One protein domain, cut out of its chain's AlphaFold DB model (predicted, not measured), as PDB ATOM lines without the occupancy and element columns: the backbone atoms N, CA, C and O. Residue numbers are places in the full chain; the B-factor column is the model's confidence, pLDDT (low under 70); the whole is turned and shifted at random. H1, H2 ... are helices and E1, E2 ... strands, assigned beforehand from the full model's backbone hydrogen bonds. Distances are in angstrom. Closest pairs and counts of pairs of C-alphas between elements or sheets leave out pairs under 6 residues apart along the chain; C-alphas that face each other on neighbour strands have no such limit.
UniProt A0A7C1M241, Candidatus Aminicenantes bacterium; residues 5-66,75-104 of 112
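What this domain is: This is residues 5 to 66 and 75 to 104 of the 112 residues of a protein of Candidatus Aminicenantes bacterium (UniProt A0A7C1M241). Little regular structure: a hairpin of strands E2 and E3 at one side, a cluster of short helices H1, H2 and H3 at the other, the short strand E1 off to a third corner, and long loops; residues 8 to 13 stick out. The printed part has 92 residues, 31 in named elements ordered E1 H1 H2 H3 E2 E3, class mixed. It is loose, radius of gyration of the C-alphas 15.2 A, spanning 37 by 32 by 31 A.

How they stand to each other: E2, residues 83 to 86, and E3, residues 100 to 103, form an antiparallel hairpin at 149 degrees; N 84 and O 102, 2.8 A apart, are within hydrogen-bond range. E1, residues 15 to 17, is apart from both and pairs with no named strand. H1, residues 27 to 34, touches H3, residues 46 to 53, opposite ways at a steep tilt of 59 degrees; their closest C-alphas, Met 30 and Ala 52, are 4.4 A apart. H2, residues 40 to 43, touches H3 only at the corner; the closest C-alphas, Cys 43 and Ile 49, are 4.8 A apart.

Where its parts are: E1 begins at C-alpha 15 (22.955, 34.563, 25.432); E3 ends at C-alpha 103 (26.720, 36.366, 6.666). H3 measures 11.0 A, H1 10.2 A.

The domain as a whole: Residues 67 to 74 are cut out, a 15.9 A gap between C-alphas 66 and 75. The E2 to E3 link is long. No printed residue is under 70 in pLDDT.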
ATOM      1  N   LEU A   5      18.665  36.059  23.255       96.94
ATOM      2  CA  LEU A   5      18.121  34.718  23.444       96.94
ATOM      3  C   LEU A   5      19.057  33.950  24.375       96.94
ATOM      4  O   LEU A   5      20.239  33.818  24.065       96.94
ATOM      5  N   VAL A   6      18.548  33.492  25.518       96.50
ATOM      6  CA  VAL A   6      19.323  32.702  26.487       96.50
ATOM      7  C   VAL A   6      19.585  31.320  25.901       96.50
ATOM      8  O   VAL A   6      18.660  30.681  25.402       96.50
ATOM      9  N   THR A   7      20.840  30.879  25.938       95.00
ATOM     10  CA  THR A   7      21.273  29.631  25.283       95.00
ATOM     11  C   THR A   7      21.719  28.551  26.253       95.00
ATOM     12  O   THR A   7      21.927  27.419  25.838       95.00
ATOM     13  N   GLU A   8      21.877  28.892  27.528       95.75
ATOM     14  CA  GLU A   8      22.430  28.002  28.543       95.75
ATOM     15  C   GLU A   8      21.465  27.810  29.710       95.75
ATOM     16  O   GLU A   8      20.452  28.504  29.850       95.75
ATOM     17  N   LYS A   9      21.786  26.833  30.558       93.44
ATOM     18  CA  LYS A   9      21.012  26.538  31.765       93.44
ATOM     19  C   LYS A   9      20.941  27.743  32.708       93.44
ATOM     20  O   LYS A   9      21.795  28.631  32.698       93.44
ATOM     21  N   LYS A  10      19.929  27.723  33.580       91.12
ATOM     22  CA  LYS A  10      19.781  28.694  34.670       91.12
ATOM     23  C   LYS A  10      21.120  28.855  35.409       91.12
ATOM     24  O   LYS A  10      21.820  27.872  35.626       91.12
ATOM     25  N   GLU A  11      21.435  30.096  35.781       93.25
ATOM     26  CA  GLU A  11      22.662  30.499  36.496       93.25
ATOM     27  C   GLU A  11      23.948  30.521  35.653       93.25
ATOM     28  O   GLU A  11      24.981  30.969  36.146       93.25
ATOM     29  N   PHE A  12      23.895  30.153  34.368       96.12
ATOM     30  CA  PHE A  12      25.003  30.367  33.438       96.12
ATOM     31  C   PHE A  12      24.710  31.565  32.511       96.12
ATOM     32  O   PHE A  12      23.795  31.496  31.688       96.12
ATOM     33  N   PRO A  13      25.448  32.687  32.615       91.75
ATOM     34  CA  PRO A  13      25.107  33.930  31.923       91.75
ATOM     35  C   PRO A  13      25.571  33.925  30.458       91.75
ATOM     36  O   PRO A  13      26.508  34.635  30.087       91.75
ATOM     37  N   ALA A  14      24.901  33.147  29.606       95.44
ATOM     38  CA  ALA A  14      25.152  33.124  28.167       95.44
ATOM     39  C   ALA A  14      23.881  33.353  27.349       95.44
ATOM     40  O   ALA A  14      22.819  32.777  27.598       95.44
ATOM     41  N   ALA A  15      24.017  34.225  26.354       96.50
ATOM     42  CA  ALA A  15      22.955  34.563  25.432       96.50
ATOM     43  C   ALA A  15      23.523  35.012  24.083       96.50
ATOM     44  O   ALA A  15      24.646  35.518  23.994       96.50
ATOM     45  N   ILE A  16      22.703  34.890  23.043       96.62
ATOM     46  CA  ILE A  16      22.978  35.424  21.710       96.62
ATOM     47  C   ILE A  16      22.168  36.702  21.522       96.62
ATOM     48  O   ILE A  16      20.940  36.699  21.612       96.62
ATOM     49  N   LEU A  17      22.856  37.801  21.222       97.19
ATOM     50  CA  LEU A  17      22.227  39.055  20.818       97.19
ATOM     51  C   LEU A  17      21.884  39.010  19.327       97.19
ATOM     52  O   LEU A  17      22.777  38.860  18.490       97.19
ATOM     53  N   ILE A  18      20.620  39.249  18.984       97.00
ATOM     54  CA  ILE A  18      20.206  39.421  17.589       97.00
ATOM     55  C   ILE A  18      20.528  40.851  17.150       97.00
ATOM     56  O   ILE A  18      20.009  41.826  17.696       97.00
ATOM     57  N   ARG A  19      21.441  40.983  16.181       96.38
ATOM     58  CA  ARG A  19      22.018  42.286  15.805       96.38
ATOM     59  C   ARG A  19      21.466  42.878  14.523       96.38
ATOM     60  O   ARG A  19      21.391  44.098  14.424       96.38
ATOM     61  N   ALA A  20      21.134  42.038  13.555       96.44
ATOM     62  CA  ALA A  20      20.572  42.459  12.286       96.44
ATOM     63  C   ALA A  20      19.672  41.356  11.727       96.44
ATOM     64  O   ALA A  20      19.919  40.180  11.991       96.44
ATOM     65  N   LEU A  21      18.653  41.744  10.965       96.19
ATOM     66  CA  LEU A  21      17.780  40.829  10.233       96.19
ATOM     67  C   LEU A  21      17.561  41.356   8.817       96.19
ATOM     68  O   LEU A  21      17.508  42.567   8.603       96.19
ATOM     69  N   GLU A  22      17.386  40.438   7.874       95.12
ATOM     70  CA  GLU A  22      16.773  40.722   6.581       95.12
ATOM     71  C   GLU A  22      15.244  40.722   6.758       95.12
ATOM     72  O   GLU A  22      14.683  39.685   7.125       95.12
ATOM     73  N   PRO A  23      14.546  41.851   6.549       95.56
ATOM     74  CA  PRO A  23      13.087  41.876   6.589       95.56
ATOM     75  C   PRO A  23      12.502  41.056   5.433       95.56
ATOM     76  O   PRO A  23      12.837  41.309   4.278       95.56
ATOM     77  N   ARG A  24      11.619  40.097   5.736       94.06
ATOM     78  CA  ARG A  24      10.932  39.262   4.731       94.06
ATOM     79  C   ARG A  24       9.438  39.565   4.654       94.06
ATOM     80  O   ARG A  24       8.942  39.887   3.585       94.06
ATOM     81  N   ASP A  25       8.766  39.581   5.801       95.69
ATOM     82  CA  ASP A  25       7.328  39.835   5.907       95.69
ATOM     83  C   ASP A  25       7.025  41.049   6.786       95.69
ATOM     84  O   ASP A  25       7.842  41.473   7.606       95.69
ATOM     85  N   GLY A  26       5.829  41.625   6.626       97.44
ATOM     86  CA  GLY A  26       5.361  42.733   7.469       97.44
ATOM     87  C   GLY A  26       6.117  44.054   7.266       97.44
ATOM     88  O   GLY A  26       6.066  44.927   8.134       97.44
ATOM     89  N   ILE A  27       6.798  44.231   6.128       97.75
ATOM     90  CA  ILE A  27       7.678  45.378   5.844       97.75
ATOM     91  C   ILE A  27       6.946  46.718   6.004       97.75
ATOM     92  O   ILE A  27       7.467  47.618   6.658       97.75
ATOM     93  N   SER A  28       5.719  46.854   5.494       98.00
ATOM     94  CA  SER A  28       4.933  48.093   5.628       98.00
ATOM     95  C   SER A  28       4.660  48.464   7.092       98.00
ATOM     96  O   SER A  28       4.724  49.635   7.468       98.00
ATOM     97  N   LEU A  29       4.416  47.468   7.952       98.44
ATOM     98  CA  LEU A  29       4.242  47.686   9.389       98.44
ATOM     99  C   LEU A  29       5.563  48.086  10.056       98.44
ATOM    100  O   LEU A  29       5.578  48.993  10.890       98.44
ATOM    101  N   MET A  30       6.673  47.453   9.665       98.56
ATOM    102  CA  MET A  30       8.006  47.826  10.144       98.56
ATOM    103  C   MET A  30       8.351  49.270   9.765       98.56
ATOM    104  O   MET A  30       8.798  50.017  10.633       98.56
ATOM    105  N   LYS A  31       8.087  49.686   8.518       98.31
ATOM    106  CA  LYS A  31       8.276  51.068   8.039       98.31
ATOM    107  C   LYS A  31       7.488  52.067   8.877       98.31
ATOM    108  O   LYS A  31       8.068  53.027   9.379       98.31
ATOM    109  N   LYS A  32       6.204  51.787   9.139       98.31
ATOM    110  CA  LYS A  32       5.357  52.620  10.009       98.31
ATOM    111  C   LYS A  32       5.919  52.732  11.429       98.31
ATOM    112  O   LYS A  32       5.996  53.831  11.971       98.31
ATOM    113  N   ARG A  33       6.340  51.615  12.030       98.19
ATOM    114  CA  ARG A  33       6.929  51.594  13.384       98.19
ATOM    115  C   ARG A  33       8.275  52.318  13.452       98.19
ATOM    116  O   ARG A  33       8.583  52.938  14.463       98.19
ATOM    117  N   ARG A  34       9.079  52.226  12.391       97.44
ATOM    118  CA  ARG A  34      10.424  52.815  12.297       97.44
ATOM    119  C   ARG A  34      10.437  54.240  11.748       97.44
ATOM    120  O   ARG A  34      11.485  54.872  11.826       97.44
ATOM    121  N   GLN A  35       9.311  54.715  11.214       97.38
ATOM    122  CA  GLN A  35       9.162  56.022  10.570       97.38
ATOM    123  C   GLN A  35      10.218  56.246   9.476       97.38
ATOM    124  O   GLN A  35      10.886  57.274   9.423       97.38
ATOM    125  N   THR A  36      10.427  55.236   8.629       96.25
ATOM    126  CA  THR A  36      11.427  55.286   7.558       96.25
ATOM    127  C   THR A  36      11.011  54.403   6.391       96.25
ATOM    128  O   THR A  36      10.511  53.297   6.597       96.25
ATOM    129  N   GLU A  37      11.257  54.882   5.175       95.12
ATOM    130  CA  GLU A  37      11.039  54.118   3.945       95.12
ATOM    131  C   GLU A  37      12.261  53.289   3.534       95.12
ATOM    132  O   GLU A  37      12.119  52.351   2.748       95.12
ATOM    133  N   GLU A  38      13.428  53.583   4.114       93.62
ATOM    134  CA  GLU A  38      14.716  52.966   3.798       93.62
ATOM    135  C   GLU A  38      14.783  51.507   4.285       93.62
ATOM    136  O   GLU A  38      14.933  51.273   5.494       93.62
ATOM    137  N   PRO A  39      14.740  50.498   3.388       89.56
ATOM    138  CA  PRO A  39      14.647  49.091   3.789       89.56
ATOM    139  C   PRO A  39      15.832  48.629   4.642       89.56
ATOM    140  O   PRO A  39      15.662  47.928   5.641       89.56
ATOM    141  N   PHE A  40      17.038  49.095   4.305       91.56
ATOM    142  CA  PHE A  40      18.250  48.833   5.082       91.56
ATOM    143  C   PHE A  40      18.121  49.297   6.541       91.56
ATOM    144  O   PHE A  40      18.647  48.667   7.460       91.56
ATOM    145  N   ASN A  41      17.393  50.384   6.798       93.69
ATOM    146  CA  ASN A  41      17.255  50.969   8.130       93.69
ATOM    147  C   ASN A  41      16.149  50.349   8.988       93.69
ATOM    148  O   ASN A  41      15.982  50.761  10.146       93.69
ATOM    149  N   LEU A  42      15.436  49.342   8.481       97.25
ATOM    150  CA  LEU A  42      14.410  48.644   9.248       97.25
ATOM    151  C   LEU A  42      15.031  47.767  10.337       97.25
ATOM    152  O   LEU A  42      14.686  47.917  11.506       97.25
ATOM    153  N   CYS A  43      15.999  46.923   9.967       97.50
ATOM    154  CA  CYS A  43      16.514  45.865  10.841       97.50
ATOM    155  C   CYS A  43      18.049  45.751  10.874       97.50
ATOM    156  O   CYS A  43      18.564  44.749  11.352       97.50
ATOM    157  N   SER A  44      18.803  46.766  10.440       96.38
ATOM    158  CA  SER A  44      20.286  46.764  10.434       96.38
ATOM    159  C   SER A  44      20.956  47.018  11.797       96.38
ATOM    160  O   SER A  44      22.135  47.379  11.862       96.38
ATOM    161  N   GLY A  45      20.222  46.887  12.904       95.69
ATOM    162  CA  GLY A  45      20.770  47.111  14.242       95.69
ATOM    163  C   GLY A  45      19.882  46.572  15.369       95.69
ATOM    164  O   GLY A  45      18.663  46.499  15.189       95.69
ATOM    165  N   PRO A  46      20.448  46.280  16.560       96.19
ATOM    166  CA  PRO A  46      19.717  45.626  17.651       96.19
ATOM    167  C   PRO A  46      18.463  46.392  18.092       96.19
ATOM    168  O   PRO A  46      17.374  45.834  18.185       96.19
ATOM    169  N   ALA A  47      18.593  47.705  18.308       96.44
ATOM    170  CA  ALA A  47      17.462  48.542  18.706       96.44
ATOM    171  C   ALA A  47      16.443  48.736  17.574       96.44
ATOM    172  O   ALA A  47      15.247  48.843  17.845       96.44
ATOM    173  N   LYS A  48      16.911  48.746  16.315       97.62
ATOM    174  CA  LYS A  48      16.052  48.872  15.131       97.62
ATOM    175  C   LYS A  48      15.133  47.655  15.008       97.62
ATOM    176  O   LYS A  48      13.933  47.834  14.837       97.62
ATOM    177  N   ILE A  49      15.668  46.447  15.220       97.75
ATOM    178  CA  ILE A  49      14.881  45.202  15.258       97.75
ATOM    179  C   ILE A  49      13.765  45.307  16.294       97.75
ATOM    180  O   ILE A  49      12.603  45.091  15.961       97.75
ATOM    181  N   CYS A  50      14.095  45.689  17.531       98.19
ATOM    182  CA  CYS A  50      13.085  45.795  18.579       98.19
ATOM    183  C   CYS A  50      11.954  46.761  18.199       98.19
ATOM    184  O   CYS A  50      10.789  46.442  18.393       98.19
ATOM    185  N   GLN A  51      12.270  47.906  17.592       98.19
ATOM    186  CA  GLN A  51      11.242  48.848  17.141       98.19
ATOM    187  C   GLN A  51      10.419  48.304  15.963       98.19
ATOM    188  O   GLN A  51       9.194  48.380  15.988       98.19
ATOM    189  N   ALA A  52      11.066  47.711  14.956       98.25
ATOM    190  CA  ALA A  52      10.395  47.143  13.786       98.25
ATOM    191  C   ALA A  52       9.412  46.018  14.171       98.25
ATOM    192  O   ALA A  52       8.289  45.962  13.666       98.25
ATOM    193  N   PHE A  53       9.797  45.172  15.127       97.94
ATOM    194  CA  PHE A  53       8.986  44.052  15.610       97.94
ATOM    195  C   PHE A  53       8.071  44.407  16.794       97.94
ATOM    196  O   PHE A  53       7.277  43.565  17.194       97.94
ATOM    197  N   ALA A  54       8.122  45.643  17.308       97.75
ATOM    198  CA  ALA A  54       7.448  46.058  18.545       97.75
ATOM    199  C   ALA A  54       7.811  45.185  19.768       97.75
ATOM    200  O   ALA A  54       6.979  44.897  20.620       97.75
ATOM    201  N   ILE A  55       9.080  44.785  19.854       98.00
ATOM    202  CA  ILE A  55       9.639  44.088  21.012       98.00
ATOM    203  C   ILE A  55      10.074  45.124  22.046       98.00
ATOM    204  O   ILE A  55      10.925  45.985  21.793       98.00
ATOM    205  N   ASP A  56       9.533  44.979  23.243       97.06
ATOM    206  CA  ASP A  56       9.806  45.819  24.401       97.06
ATOM    207  C   ASP A  56      10.106  44.974  25.653       97.06
ATOM    208  O   ASP A  56      10.354  43.769  25.577       97.06
ATOM    209  N   ARG A  57      10.111  45.607  26.830       97.00
ATOM    210  CA  ARG A  57      10.418  44.927  28.098       97.00
ATOM    211  C   ARG A  57       9.359  43.917  28.541       97.00
ATOM    212  O   ARG A  57       9.711  43.048  29.334       97.00
ATOM    213  N   SER A  58       8.119  44.003  28.055       97.25
ATOM    214  CA  SER A  58       7.064  43.035  28.398       97.25
ATOM    215  C   SER A  58       7.369  41.628  27.869       97.25
ATOM    216  O   SER A  58       6.893  40.643  28.418       97.25
ATOM    217  N   HIS A  59       8.243  41.529  26.864       97.12
ATOM    218  CA  HIS A  59       8.684  40.271  26.268       97.12
ATOM    219  C   HIS A  59       9.853  39.616  27.021       97.12
ATOM    220  O   HIS A  59      10.298  38.525  26.664       97.12
ATOM    221  N   ASN A  60      10.407  40.273  28.045       96.75
ATOM    222  CA  ASN A  60      11.544  39.737  28.785       96.75
ATOM    223  C   ASN A  60      11.140  38.508  29.617       96.75
ATOM    224  O   ASN A  60      10.214  38.581  30.418       96.75
ATOM    225  N   GLY A  61      11.876  37.404  29.470       94.62
ATOM    226  CA  GLY A  61      11.604  36.144  30.175       94.62
ATOM    227  C   GLY A  61      10.575  35.239  29.490       94.62
ATOM    228  O   GLY A  61      10.311  34.144  29.982       94.62
ATOM    229  N   VAL A  62      10.024  35.655  28.346       95.62
ATOM    230  CA  VAL A  62       9.172  34.796  27.519       95.62
ATOM    231  C   VAL A  62       9.967  33.579  27.035       95.62
ATOM    232  O   VAL A  62      11.086  33.701  26.537       95.62
ATOM    233  N   SER A  63       9.365  32.394  27.159       94.00
ATOM    234  CA  SER A  63       9.940  31.148  26.647       94.00
ATOM    235  C   SER A  63       9.760  31.047  25.134       94.00
ATOM    236  O   SER A  63       8.644  31.166  24.637       94.00
ATOM    237  N   LEU A  64      10.837  30.761  24.401       93.50
ATOM    238  CA  LEU A  64      10.779  30.501  22.954       93.50
ATOM    239  C   LEU A  64      10.223  29.107  22.622       93.50
ATOM    240  O   LEU A  64       9.835  28.866  21.484       93.50
ATOM    241  N   SER A  65      10.182  28.198  23.601       89.69
ATOM    242  CA  SER A  65       9.726  26.811  23.420       89.69
ATOM    243  C   SER A  65       8.229  26.628  23.682       89.69
ATOM    244  O   SER A  65       7.697  25.540  23.486       89.69
ATOM    245  N   SER A  66       7.545  27.666  24.169       92.88
ATOM    246  CA  SER A  66       6.100  27.623  24.397       92.88
ATOM    247  C   SER A  66       5.345  27.790  23.080       92.88
ATOM    248  O   SER A  66       5.623  28.720  22.325       92.88
ATOM    249  N   GLU A  75      12.916  27.297  11.459       93.94
ATOM    250  CA  GLU A  75      13.984  26.845  10.578       93.94
ATOM    251  C   GLU A  75      13.984  27.698   9.302       93.94
ATOM    252  O   GLU A  75      12.938  27.938   8.696       93.94
ATOM    253  N   GLY A  76      15.158  28.229   8.961       89.44
ATOM    254  CA  GLY A  76      15.366  29.034   7.764       89.44
ATOM    255  C   GLY A  76      15.909  28.206   6.604       89.44
ATOM    256  O   GLY A  76      16.299  27.051   6.759       89.44
ATOM    257  N   GLU A  77      15.989  28.825   5.430       89.81
ATOM    258  CA  GLU A  77      16.610  28.217   4.252       89.81
ATOM    259  C   GLU A  77      18.104  27.947   4.483       89.81
ATOM    260  O   GLU A  77      18.816  28.747   5.101       89.81
ATOM    261  N   LYS A  78      18.611  26.837   3.928       88.75
ATOM    262  CA  LYS A  78      20.051  26.554   3.932       88.75
ATOM    263  C   LYS A  78      20.793  27.625   3.132       88.75
ATOM    264  O   LYS A  78      20.550  27.802   1.940       88.75
ATOM    265  N   ARG A  79      21.734  28.299   3.788       87.31
ATOM    266  CA  ARG A  79      22.591  29.334   3.197       87.31
ATOM    267  C   ARG A  79      23.921  28.731   2.758       87.31
ATOM    268  O   ARG A  79      24.472  27.884   3.457       87.31
ATOM    269  N   LYS A  80      24.413  29.151   1.590       90.88
ATOM    270  CA  LYS A  80      25.739  28.757   1.072       90.88
ATOM    271  C   LYS A  80      26.813  29.776   1.443       90.88
ATOM    272  O   LYS A  80      28.000  29.497   1.323       90.88
ATOM    273  N   GLU A  81      26.388  30.968   1.844       93.50
ATOM    274  CA  GLU A  81      27.263  32.064   2.213       93.50
ATOM    275  C   GLU A  81      28.006  31.757   3.515       93.50
ATOM    276  O   GLU A  81      27.444  31.240   4.479       93.50
ATOM    277  N   GLU A  82      29.284  32.119   3.545       94.94
ATOM    278  CA  GLU A  82      30.146  31.933   4.707       94.94
ATOM    279  C   GLU A  82      29.729  32.841   5.872       94.94
ATOM    280  O   GLU A  82      29.309  33.989   5.681       94.94
ATOM    281  N   LEU A  83      29.924  32.356   7.099       95.19
ATOM    282  CA  LEU A  83      29.869  33.193   8.293       95.19
ATOM    283  C   LEU A  83      31.223  33.866   8.515       95.19
ATOM    284  O   LEU A  83      32.252  33.199   8.606       95.19
ATOM    285  N   ILE A  84      31.207  35.186   8.667       96.62
ATOM    286  CA  ILE A  84      32.366  35.957   9.104       96.62
ATOM    287  C   ILE A  84      32.292  36.137  10.614       96.62
ATOM    288  O   ILE A  84      31.290  36.634  11.134       96.62
ATOM    289  N   TRP A  85      33.368  35.762  11.300       96.62
ATOM    290  CA  TRP A  85      33.526  35.919  12.740       96.62
ATOM    291  C   TRP A  85      34.457  37.086  13.046       96.62
ATOM    292  O   TRP A  85      35.561  37.176  12.517       96.62
ATOM    293  N   THR A  86      34.005  37.995  13.900       95.06
ATOM    294  CA  THR A  86      34.716  39.232  14.246       95.06
ATOM    295  C   THR A  86      34.573  39.541  15.728       95.06
ATOM    296  O   THR A  86      33.756  38.942  16.438       95.06
ATOM    297  N   SER A  87      35.342  40.521  16.196       94.50
ATOM    298  CA  SER A  87      35.131  41.114  17.508       94.50
ATOM    299  C   SER A  87      33.754  41.784  17.610       94.50
ATOM    300  O   SER A  87      33.131  42.220  16.630       94.50
ATOM    301  N   ARG A  88      33.231  41.832  18.837       92.94
ATOM    302  CA  ARG A  88      31.959  42.504  19.123       92.94
ATOM    303  C   ARG A  88      32.139  44.019  19.067       92.94
ATOM    304  O   ARG A  88      33.167  44.560  19.455       92.94
ATOM    305  N   ILE A  89      31.087  44.707  18.639       87.44
ATOM    306  CA  ILE A  89      31.044  46.169  18.559       87.44
ATOM    307  C   ILE A  89      30.444  46.726  19.846       87.44
ATOM    308  O   ILE A  89      29.416  46.220  20.307       87.44
ATOM    309  N   GLY A  90      31.038  47.802  20.365       85.81
ATOM    310  CA  GLY A  90      30.525  48.524  21.531       85.81
ATOM    311  C   GLY A  90      30.811  47.834  22.866       85.81
ATOM    312  O   GLY A  90      30.045  48.008  23.805       85.81
ATOM    313  N   VAL A  91      31.880  47.035  22.944       88.31
ATOM    314  CA  VAL A  91      32.354  46.419  24.192       88.31
ATOM    315  C   VAL A  91      33.722  46.983  24.571       88.31
ATOM    316  O   VAL A  91      34.572  47.197  23.705       88.31
ATOM    317  N   SER A  92      33.936  47.241  25.861       89.56
ATOM    318  CA  SER A  92      35.252  47.594  26.409       89.56
ATOM    319  C   SER A  92      36.131  46.355  26.597       89.56
ATOM    320  O   SER A  92      37.314  46.408  26.283       89.56
ATOM    321  N   GLU A  93      35.519  45.238  26.999       89.44
ATOM    322  CA  GLU A  93      36.181  43.980  27.359       89.44
ATOM    323  C   GLU A  93      35.954  42.854  26.338       89.44
ATOM    324  O   GLU A  93      34.912  42.772  25.673       89.44
ATOM    325  N   GLY A  94      36.921  41.932  26.252       84.94
ATOM    326  CA  GLY A  94      36.849  40.757  25.376       84.94
ATOM    327  C   GLY A  94      36.853  41.110  23.885       84.94
ATOM    328  O   GLY A  94      36.138  40.478  23.102       84.94
ATOM    329  N   LYS A  95      37.584  42.167  23.507       88.56
ATOM    330  CA  LYS A  95      37.731  42.645  22.117       88.56
ATOM    331  C   LYS A  95      38.529  41.681  21.237       88.56
ATOM    332  O   LYS A  95      38.363  41.689  20.025       88.56
ATOM    333  N   ASP A  96      39.363  40.859  21.853       92.19
ATOM    334  CA  ASP A  96      40.126  39.762  21.259       92.19
ATOM    335  C   ASP A  96      39.239  38.571  20.855       92.19
ATOM    336  O   ASP A  96      39.607  37.772  19.995       92.19
ATOM    337  N   ARG A  97      38.040  38.455  21.437       93.94
ATOM    338  CA  ARG A  97      37.149  37.317  21.200       93.94
ATOM    339  C   ARG A  97      36.294  37.515  19.954       93.94
ATOM    340  O   ARG A  97      35.533  38.482  19.844       93.94
ATOM    341  N   LEU A  98      36.335  36.532  19.055       95.44
ATOM    342  CA  LEU A  98      35.531  36.490  17.832       95.44
ATOM    343  C   LEU A  98      34.091  36.032  18.116       95.44
ATOM    344  O   LEU A  98      33.669  34.951  17.726       95.44
ATOM    345  N   TRP A  99      33.333  36.848  18.846       95.12
ATOM    346  CA  TRP A  99      31.975  36.528  19.316       95.12
ATOM    347  C   TRP A  99      30.864  37.269  18.569       95.12
ATOM    348  O   TRP A  99      29.747  37.419  19.069       95.12
ATOM    349  N   ARG A 100      31.159  37.772  17.371       96.31
ATOM    350  CA  ARG A 100      30.163  38.342  16.466       96.31
ATOM    351  C   ARG A 100      30.235  37.626  15.128       96.31
ATOM    352  O   ARG A 100      31.238  37.749  14.435       96.31
ATOM    353  N   ALA A 101      29.152  36.948  14.763       96.19
ATOM    354  CA  ALA A 101      28.986  36.321  13.458       96.19
ATOM    355  C   ALA A 101      28.022  37.122  12.571       96.19
ATOM    356  O   ALA A 101      27.041  37.687  13.067       96.19
ATOM    357  N   TYR A 102      28.281  37.153  11.267       95.62
ATOM    358  CA  TYR A 102      27.338  37.632  10.252       95.62
ATOM    359  C   TYR A 102      27.588  36.951   8.897       95.62
ATOM    360  O   TYR A 102      28.679  36.451   8.644       95.62
ATOM    361  N   LEU A 103      26.586  36.938   8.012       94.75
ATOM    362  CA  LEU A 103      26.720  36.366   6.666       94.75
ATOM    363  C   LEU A 103      27.576  37.267   5.762       94.75
ATOM    364  O   LEU A 103      27.281  38.459   5.598       94.75
ATOM    365  N   LYS A 104      28.614  36.692   5.147       94.69
ATOM    366  CA  LYS A 104      29.494  37.368   4.184       94.69
ATOM    367  C   LYS A 104      28.670  37.956   3.036       94.69
ATOM    368  O   LYS A 104      27.811  37.292   2.471       94.69
TER     369      LYS A 104